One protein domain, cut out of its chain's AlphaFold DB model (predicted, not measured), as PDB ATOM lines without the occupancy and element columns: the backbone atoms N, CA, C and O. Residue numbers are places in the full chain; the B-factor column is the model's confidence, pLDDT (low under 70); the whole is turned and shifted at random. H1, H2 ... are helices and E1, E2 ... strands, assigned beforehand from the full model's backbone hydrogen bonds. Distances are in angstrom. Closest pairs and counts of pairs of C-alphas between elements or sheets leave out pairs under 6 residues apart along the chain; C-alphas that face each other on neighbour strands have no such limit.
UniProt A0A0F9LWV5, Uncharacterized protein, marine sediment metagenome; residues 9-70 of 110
ATOM      1  N   ILE A   9      30.883 -53.885  33.381       88.56
ATOM      2  CA  ILE A   9      30.250 -54.198  34.657       88.56
ATOM      3  C   ILE A   9      29.006 -53.328  34.832       88.56
ATOM      4  O   ILE A   9      28.928 -52.223  34.292       88.56
ATOM      5  N   GLU A  10      28.037 -53.815  35.596       87.75
ATOM      6  CA  GLU A  10      26.919 -52.994  36.052       87.75
ATOM      7  C   GLU A  10      27.297 -52.327  37.383       87.75
ATOM      8  O   GLU A  10      27.606 -52.998  38.364       87.75
ATOM      9  N   GLU A  11      27.299 -50.996  37.418       86.25
ATOM     10  CA  GLU A  11      27.584 -50.186  38.603       86.25
ATOM     11  C   GLU A  11      26.422 -49.200  38.804       86.25
ATOM     12  O   GLU A  11      26.171 -48.335  37.966       86.25
ATOM     13  N   ASN A  12      25.694 -49.319  39.922       83.38
ATOM     14  CA  ASN A  12      24.550 -48.455  40.267       83.38
ATOM     15  C   ASN A  12      23.448 -48.403  39.181       83.38
ATOM     16  O   ASN A  12      22.926 -47.332  38.862       83.38
ATOM     17  N   GLY A  13      23.113 -49.550  38.579       83.94
ATOM     18  CA  GLY A  13      22.097 -49.641  37.520       83.94
ATOM     19  C   GLY A  13      22.524 -49.012  36.187       83.94
ATOM     20  O   GLY A  13      21.682 -48.715  35.343       83.94
ATOM     21  N   ARG A  14      23.826 -48.766  35.999       87.44
ATOM     22  CA  ARG A  14      24.415 -48.289  34.744       87.44
ATOM     23  C   ARG A  14      25.517 -49.237  34.312       87.44
ATOM     24  O   ARG A  14      26.284 -49.719  35.138       87.44
ATOM     25  N   LEU A  15      25.638 -49.458  33.009       90.62
ATOM     26  CA  LEU A  15      26.757 -50.214  32.466       90.62
ATOM     27  C   LEU A  15      27.981 -49.308  32.369       90.62
ATOM     28  O   LEU A  15      27.900 -48.182  31.875       90.62
ATOM     29  N   VAL A  16      29.122 -49.794  32.840       92.00
ATOM     30  CA  VAL A  16      30.404 -49.098  32.748       92.00
ATOM     31  C   VAL A  16      31.479 -50.062  32.269       92.00
ATOM     32  O   VAL A  16      31.520 -51.213  32.688       92.00
ATOM     33  N   ARG A  17      32.375 -49.594  31.400       91.44
ATOM     34  CA  ARG A  17      33.581 -50.330  31.010       91.44
ATOM     35  C   ARG A  17      34.811 -49.766  31.700       91.44
ATOM     36  O   ARG A  17      34.945 -48.547  31.851       91.44
ATOM     37  N   LEU A  18      35.714 -50.654  32.093       90.31
ATOM     38  CA  LEU A  18      37.002 -50.302  32.680       90.31
ATOM     39  C   LEU A  18      38.077 -50.306  31.594       90.31
ATOM     40  O   LEU A  18      38.344 -51.338  30.987       90.31
ATOM     41  N   VAL A  19      38.691 -49.149  31.348       87.12
ATOM     42  CA  VAL A  19      39.766 -49.004  30.359       87.12
ATOM     43  C   VAL A  19      41.084 -48.734  31.086       87.12
ATOM     44  O   VAL A  19      41.196 -47.672  31.709       87.12
ATOM     45  N   PRO A  20      42.082 -49.630  31.010       85.81
ATOM     46  CA  PRO A  20      43.387 -49.375  31.602       85.81
ATOM     47  C   PRO A  20      44.060 -48.204  30.879       85.81
ATOM     48  O   PRO A  20      44.110 -48.144  29.650       85.81
ATOM     49  N   LYS A  21      44.566 -47.248  31.649       84.38
ATOM     50  CA  LYS A  21      45.345 -46.110  31.168       84.38
ATOM     51  C   LYS A  21      46.641 -46.027  31.947       84.38
ATOM     52  O   LYS A  21      46.675 -46.308  33.140       84.38
ATOM     53  N   VAL A  22      47.690 -45.593  31.265       85.75
ATOM     54  CA  VAL A  22      48.984 -45.295  31.876       85.75
ATOM     55  C   VAL A  22      49.066 -43.783  32.043       85.75
ATOM     56  O   VAL A  22      48.866 -43.036  31.082       85.75
ATOM     57  N   ALA A  23      49.277 -43.318  33.270       82.25
ATOM     58  CA  ALA A  23      49.561 -41.918  33.544       82.25
ATOM     59  C   ALA A  23      50.953 -41.544  33.011       82.25
ATOM     60  O   ALA A  23      51.803 -42.407  32.804       82.25
ATOM     61  N   ALA A  24      51.227 -40.249  32.845       80.25
ATOM     62  CA  ALA A  24      52.559 -39.788  32.438       80.25
ATOM     63  C   ALA A  24      53.669 -40.207  33.428       80.25
ATOM     64  O   ALA A  24      54.826 -40.324  33.042       80.25
ATOM     65  N   SER A  25      53.306 -40.474  34.688       82.75
ATOM     66  CA  SER A  25      54.185 -40.994  35.740       82.75
ATOM     67  C   SER A  25      54.473 -42.500  35.642       82.75
ATOM     68  O   SER A  25      55.260 -43.009  36.433       82.75
ATOM     69  N   GLY A  26      53.834 -43.225  34.717       82.50
ATOM     70  CA  GLY A  26      53.936 -44.683  34.593       82.50
ATOM     71  C   GLY A  26      52.938 -45.468  35.450       82.50
ATOM     72  O   GLY A  26      52.845 -46.685  35.312       82.50
ATOM     73  N   GLU A  27      52.152 -44.801  36.297       87.00
ATOM     74  CA  GLU A  27      51.126 -45.464  37.105       87.00
ATOM     75  C   GLU A  27      49.927 -45.889  36.241       87.00
ATOM     76  O   GLU A  27      49.381 -45.098  35.463       87.00
ATOM     77  N   THR A  28      49.508 -47.147  36.369       87.69
ATOM     78  CA  THR A  28      48.334 -47.680  35.672       87.69
ATOM     79  C   THR A  28      47.070 -47.449  36.484       87.69
ATOM     80  O   THR A  28      46.977 -47.897  37.626       87.69
ATOM     81  N   TRP A  29      46.060 -46.835  35.876       87.31
ATOM     82  CA  TRP A  29      44.746 -46.644  36.484       87.31
ATOM     83  C   TRP A  29      43.632 -47.073  35.530       87.31
ATOM     84  O   TRP A  29      43.756 -46.980  34.309       87.31
ATOM     85  N   ASN A  30      42.511 -47.529  36.088       87.44
ATOM     86  CA  ASN A  30      41.346 -47.926  35.302       87.44
ATOM     87  C   ASN A  30      40.379 -46.750  35.149       87.44
ATOM     88  O   ASN A  30      39.739 -46.308  36.104       87.44
ATOM     89  N   SER A  31      40.245 -46.261  33.920       87.31
ATOM     90  CA  SER A  31      39.290 -45.224  33.550       87.31
ATOM     91  C   SER A  31      37.911 -45.845  33.365       87.31
ATOM     92  O   SER A  31      37.704 -46.645  32.456       87.31
ATOM     93  N   ARG A  32      36.959 -45.445  34.211       91.00
ATOM     94  CA  ARG A  32      35.553 -45.853  34.094       91.00
ATOM     95  C   ARG A  32      34.878 -45.055  32.988       91.00
ATOM     96  O   ARG A  32      34.974 -43.827  32.977       91.00
ATOM     97  N   ARG A  33      34.206 -45.733  32.059       91.12
ATOM     98  CA  ARG A  33      33.444 -45.091  30.981       91.12
ATOM     99  C   ARG A  33      32.030 -45.661  30.922       91.12
ATOM    100  O   ARG A  33      31.903 -46.881  30.913       91.12
ATOM    101  N   PRO A  34      30.985 -44.822  30.879       93.12
ATOM    102  CA  PRO A  34      29.614 -45.301  30.766       93.12
ATOM    103  C   PRO A  34      29.378 -45.970  29.410       93.12
ATOM    104  O   PRO A  34      29.900 -45.522  28.384       93.12
ATOM    105  N   VAL A  35      28.584 -47.034  29.432       93.44
ATOM    106  CA  VAL A  35      28.222 -47.845  28.275       93.44
ATOM    107  C   VAL A  35      26.717 -47.763  28.061       93.44
ATOM    108  O   VAL A  35      25.934 -47.921  28.996       93.44
ATOM    109  N   ALA A  36      26.322 -47.496  26.824       92.94
ATOM    110  CA  ALA A  36      24.942 -47.524  26.377       92.94
ATOM    111  C   ALA A  36      24.590 -48.897  25.796       92.94
ATOM    112  O   ALA A  36      25.437 -49.586  25.220       92.94
ATOM    113  N   LEU A  37      23.316 -49.268  25.910       89.38
ATOM    114  CA  LEU A  37      22.787 -50.507  25.332       89.38
ATOM    115  C   LEU A  37      22.486 -50.377  23.835       89.38
ATOM    116  O   LEU A  37      22.503 -51.372  23.114       89.38
ATOM    117  N   THR A  38      22.213 -49.157  23.365       90.56
ATOM    118  CA  THR A  38      21.888 -48.864  21.966       90.56
ATOM    119  C   THR A  38      22.768 -47.747  21.420       90.56
ATOM    120  O   THR A  38      23.220 -46.865  22.154       90.56
ATOM    121  N   ILE A  39      22.989 -47.754  20.102       90.44
ATOM    122  CA  ILE A  39      23.766 -46.711  19.417       90.44
ATOM    123  C   ILE A  39      23.104 -45.329  19.522       90.44
ATOM    124  O   ILE A  39      23.789 -44.311  19.601       90.44
ATOM    125  N   GLU A  40      21.775 -45.277  19.554       93.19
ATOM    126  CA  GLU A  40      21.016 -44.033  19.700       93.19
ATOM    127  C   GLU A  40      21.246 -43.406  21.077       93.19
ATOM    128  O   GLU A  40      21.573 -42.221  21.177       93.19
ATOM    129  N   GLU A  41      21.169 -44.213  22.140       91.31
ATOM    130  CA  GLU A  41      21.469 -43.758  23.497       91.31
ATOM    131  C   GLU A  41      22.935 -43.322  23.619       91.31
ATOM    132  O   GLU A  41      23.225 -42.283  24.220       91.31
ATOM    133  N   ALA A  42      23.850 -44.066  22.990       92.44
ATOM    134  CA  ALA A  42      25.270 -43.737  22.945       92.44
ATOM    135  C   ALA A  42      25.519 -42.351  22.336       92.44
ATOM    136  O   ALA A  42      26.246 -41.547  22.915       92.44
ATOM    137  N   ARG A  43      24.866 -42.037  21.210       92.81
ATOM    138  CA  ARG A  43      24.974 -40.740  20.522       92.81
ATOM    139  C   ARG A  43      24.372 -39.592  21.320       92.81
ATOM    140  O   ARG A  43      24.957 -38.508  21.352       92.81
ATOM    141  N   LEU A  44      23.227 -39.830  21.959       94.62
ATOM    142  CA  LEU A  44      22.513 -38.826  22.747       94.62
ATOM    143  C   LEU A  44      23.284 -38.466  24.024       94.62
ATOM    144  O   LEU A  44      23.452 -37.291  24.343       94.62
ATOM    145  N   ARG A  45      23.763 -39.480  24.753       92.31
ATOM    146  CA  ARG A  45      24.438 -39.313  26.050       92.31
ATOM    147  C   ARG A  45      25.958 -39.216  25.945       92.31
ATOM    148  O   ARG A  45      26.614 -38.992  26.960       92.31
ATOM    149  N   ARG A  46      26.511 -39.369  24.738       92.62
ATOM    150  CA  ARG A  46      27.956 -39.484  24.471       92.62
ATOM    151  C   ARG A  46      28.597 -40.616  25.274       92.62
ATOM    152  O   ARG A  46      29.657 -40.457  25.873       92.62
ATOM    153  N   TYR A  47      27.921 -41.758  25.311       94.06
ATOM    154  CA  TYR A  47      28.401 -42.970  25.975       94.06
ATOM    155  C   TYR A  47      29.072 -43.900  24.974       94.06
ATOM    156  O   TYR A  47      28.912 -43.756  23.763       94.06
ATOM    157  N   ASP A  48      29.847 -44.847  25.486       92.44
ATOM    158  CA  ASP A  48      30.447 -45.868  24.641       92.44
ATOM    159  C   ASP A  48      29.406 -46.944  24.327       92.44
ATOM    160  O   ASP A  48      28.529 -47.235  25.133       92.44
ATOM    161  N   TYR A  49      29.489 -47.548  23.154       92.44
ATOM    162  CA  TYR A  49      28.595 -48.614  22.726       92.44
ATOM    163  C   TYR A  49      29.403 -49.709  22.049       92.44
ATOM    164  O   TYR A  49      30.361 -49.424  21.331       92.44
ATOM    165  N   TYR A  50      29.039 -50.961  22.294       92.00
ATOM    166  CA  TYR A  50      29.687 -52.097  21.660       92.00
ATOM    167  C   TYR A  50      28.854 -52.576  20.475       92.00
ATOM    168  O   TYR A  50      27.731 -53.044  20.652       92.00
ATOM    169  N   HIS A  51      29.418 -52.473  19.274       89.75
ATOM    170  CA  HIS A  51      28.843 -53.055  18.072       89.75
ATOM    171  C   HIS A  51      29.444 -54.451  17.846       89.75
ATOM    172  O   HIS A  51      30.672 -54.573  17.859       89.75
ATOM    173  N   PRO A  52      28.638 -55.492  17.576       86.12
ATOM    174  CA  PRO A  52      29.133 -56.864  17.445       86.12
ATOM    175  C   PRO A  52      30.183 -57.035  16.335       86.12
ATOM    176  O   PRO A  52      31.131 -57.790  16.510       86.12
ATOM    177  N   GLU A  53      30.049 -56.306  15.221       87.44
ATOM    178  CA  GLU A  53      30.965 -56.421  14.070       87.44
ATOM    179  C   GLU A  53      32.093 -55.377  14.055       87.44
ATOM    180  O   GLU A  53      33.163 -55.615  13.503       87.44
ATOM    181  N   LEU A  54      31.860 -54.196  14.637       86.00
ATOM    182  CA  LEU A  54      32.787 -53.060  14.529       86.00
ATOM    183  C   LEU A  54      33.622 -52.874  15.801       86.00
ATOM    184  O   LEU A  54      34.610 -52.137  15.785       86.00
ATOM    185  N   GLY A  55      33.227 -53.531  16.894       89.38
ATOM    186  CA  GLY A  55      33.801 -53.361  18.217       89.38
ATOM    187  C   GLY A  55      33.295 -52.095  18.908       89.38
ATOM    188  O   GLY A  55      32.140 -51.687  18.767       89.38
ATOM    189  N   TRP A  56      34.168 -51.472  19.696       91.50
ATOM    190  CA  TRP A  56      33.815 -50.313  20.507       91.50
ATOM    191  C   TRP A  56      33.630 -49.042  19.674       91.50
ATOM    192  O   TRP A  56      34.557 -48.554  19.028       91.50
ATOM    193  N   ILE A  57      32.437 -48.461  19.776       91.88
ATOM    194  CA  ILE A  57      32.092 -47.122  19.308       91.88
ATOM    195  C   ILE A  57      32.123 -46.184  20.516       91.88
ATOM    196  O   ILE A  57      31.279 -46.228  21.406       91.88
ATOM    197  N   LEU A  58      33.125 -45.323  20.547       91.69
ATOM    198  CA  LEU A  58      33.363 -44.320  21.566       91.69
ATOM    199  C   LEU A  58      32.418 -43.137  21.386       91.69
ATOM    200  O   LEU A  58      32.317 -42.572  20.291       91.69
ATOM    201  N   GLU A  59      31.775 -42.742  22.483       91.81
ATOM    202  CA  GLU A  59      30.878 -41.579  22.545       91.81
ATOM    203  C   GLU A  59      29.738 -41.607  21.500       91.81
ATOM    204  O   GLU A  59      29.145 -40.572  21.218       91.81
ATOM    205  N   GLY A  60      29.448 -42.767  20.897       89.00
ATOM    206  CA  GLY A  60      28.453 -42.944  19.833       89.00
ATOM    207  C   GLY A  60      28.896 -42.564  18.411       89.00
ATOM    208  O   GLY A  60      28.100 -42.719  17.481       89.00
ATOM    209  N   TYR A  61      30.139 -42.100  18.214       89.06
ATOM    210  CA  TYR A  61      30.594 -41.563  16.916       89.06
ATOM    211  C   TYR A  61      31.932 -42.111  16.413       89.06
ATOM    212  O   TYR A  61      32.145 -42.143  15.205       89.06
ATOM    213  N   LYS A  62      32.855 -42.501  17.298       90.06
ATOM    214  CA  LYS A  62      34.237 -42.829  16.903       90.06
ATOM    215  C   LYS A  62      34.528 -44.296  17.134       90.06
ATOM    216  O   LYS A  62      34.330 -44.772  18.241       90.06
ATOM    217  N   LEU A  63      35.066 -45.002  16.153       89.25
ATOM    218  CA  LEU A  63      35.529 -46.369  16.372       89.25
ATOM    219  C   LEU A  63      36.823 -46.367  17.197       89.25
ATOM    220  O   LEU A  63      37.696 -45.520  17.018       89.25
ATOM    221  N   GLU A  64      36.945 -47.303  18.134       86.12
ATOM    222  CA  GLU A  64      38.125 -47.399  19.000       86.12
ATOM    223  C   GLU A  64      39.393 -47.745  18.212       86.12
ATOM    224  O   GLU A  64      40.460 -47.215  18.519       86.12
ATOM    225  N   LYS A  65      39.271 -48.554  17.154       81.56
ATOM    226  CA  LYS A  65      40.385 -48.891  16.254       81.56
ATOM    227  C   LYS A  65      41.001 -47.659  15.578       81.56
ATOM    228  O   LYS A  65      42.218 -47.550  15.548       81.56
ATOM    229  N   ASP A  66      40.194 -46.671  15.187       78.06
ATOM    230  CA  ASP A  66      40.657 -45.420  14.564       78.06
ATOM    231  C   ASP A  66      41.483 -44.523  15.503       78.06
ATOM    232  O   ASP A  66      42.065 -43.514  15.092       78.06
ATOM    233  N   ARG A  67      41.554 -44.844  16.803       68.94
ATOM    234  CA  ARG A  67      42.399 -44.093  17.735       68.94
ATOM    235  C   ARG A  67      43.866 -44.486  17.688       68.94
ATOM    236  O   ARG A  67      44.671 -43.670  18.152       68.94
ATOM    237  N   THR A  68      44.219 -45.672  17.197       66.31
ATOM    238  CA  THR A  68      45.623 -46.085  17.175       66.31
ATOM    239  C   THR A  68      46.390 -45.265  16.133       66.31
ATOM    240  O   THR A  68      45.841 -44.923  15.082       66.31
ATOM    241  N   PRO A  69      47.648 -44.880  16.418       62.88
ATOM    242  CA  PRO A  69      48.468 -44.141  15.460       62.88
ATOM    243  C   PRO A  69      48.627 -44.923  14.151       62.88
ATOM    244  O   PRO A  69      48.532 -44.330  13.083       62.88
ATOM    245  N   GLU A  70      48.751 -46.246  14.241       62.03
ATOM    246  CA  GLU A  70      48.796 -47.157  13.096       62.03
ATOM    247  C   GLU A  70      47.528 -47.062  12.237       62.03
ATOM    248  O   GLU A  70      47.629 -46.925  11.022       62.03
TER     249      GLU A  70
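Overview. This is residues 9 to 70 of the 110 residues of an uncharacterized protein of marine sediment metagenome (UniProt A0A0F9LWV5). A long two-stranded hairpin, E2 and E3, makes an arm, with the short strand E1 folded back beside the beginning of E2; where E3 ends, a small corner of parts is gathered, the short helix H1 and a second, smaller hairpin, E4 and E5. After E5 a stretch with no named element, residues 59 to 70, first folds back beside E5 and then runs off as a tail. The printed part has 62 residues, with five named strands and one named helix in the order E1 E2 E3 H1 E4 E5; the sheets E1 - E2 - E3 and E4 - E5 are both antiparallel, and the class is mixed, helices and strands. The whole is only just compact, close to loose, with a radius of gyration of the C-alphas of 12.7 A, and only just flat, spanning 37 by 34 by 19 A.

Arrangement. E1, residues 9 to 11, and E2, residues 14 to 22, form a hairpin at 113 degrees, with N 9 and O 16 at 2.8 A. E2 and E3, residues 28 to 35, form a hairpin at 152 degrees, with N 19 and O 31 at 2.9 A and N 35 and O 15 at 2.8 A. E1, E2 and E3 are a meander, each strand the antiparallel neighbour of the one before; E1 and E3 are its edge strands. H1, residues 39 to 45, is only just on this sheet, with 5 pairs of C-alphas within 10 A, and only grazes it with residues 41 to 45. In H1 every O i to N i+4 pair is within hydrogen-bond range. E4, residues 49 to 51, comes closest to E3 at the C-alphas of Val 35 and Tyr 49, 5.6 A apart, and to H1 at those of Ala 42 and Tyr 49, 5.9 A apart. E4 and E5, residues 55 to 58, form a hairpin at 150 degrees, with N 49 and O 57 at 2.8 A. E5 is near E3 and near H1, while E1 and E2 are apart from E4 and E5. Residues 57 to 58 of E5 pair antiparallel with residues 62 to 63.

Along the chain. E1 begins at C-alpha 9, (30.250, -54.198, 34.657), and is 6.2 A long. E2 is 24.9 A long and E3 21.4 A, ending at C-alpha 35, (28.222, -47.845, 28.275). H1 measures 10.0 A, E4 6.4 A and E5 9.7 A, ending at C-alpha 58, (33.363, -44.320, 21.566).

Size, cuts and confidence. The C-alphas of Ser 25 and Glu 40, the two farthest apart, are 37.0 A from each other. The printed part has no cut, and the five links between named elements are tight. The mean pLDDT of the printed part is 87.3; residues 67 to 70 are under 70.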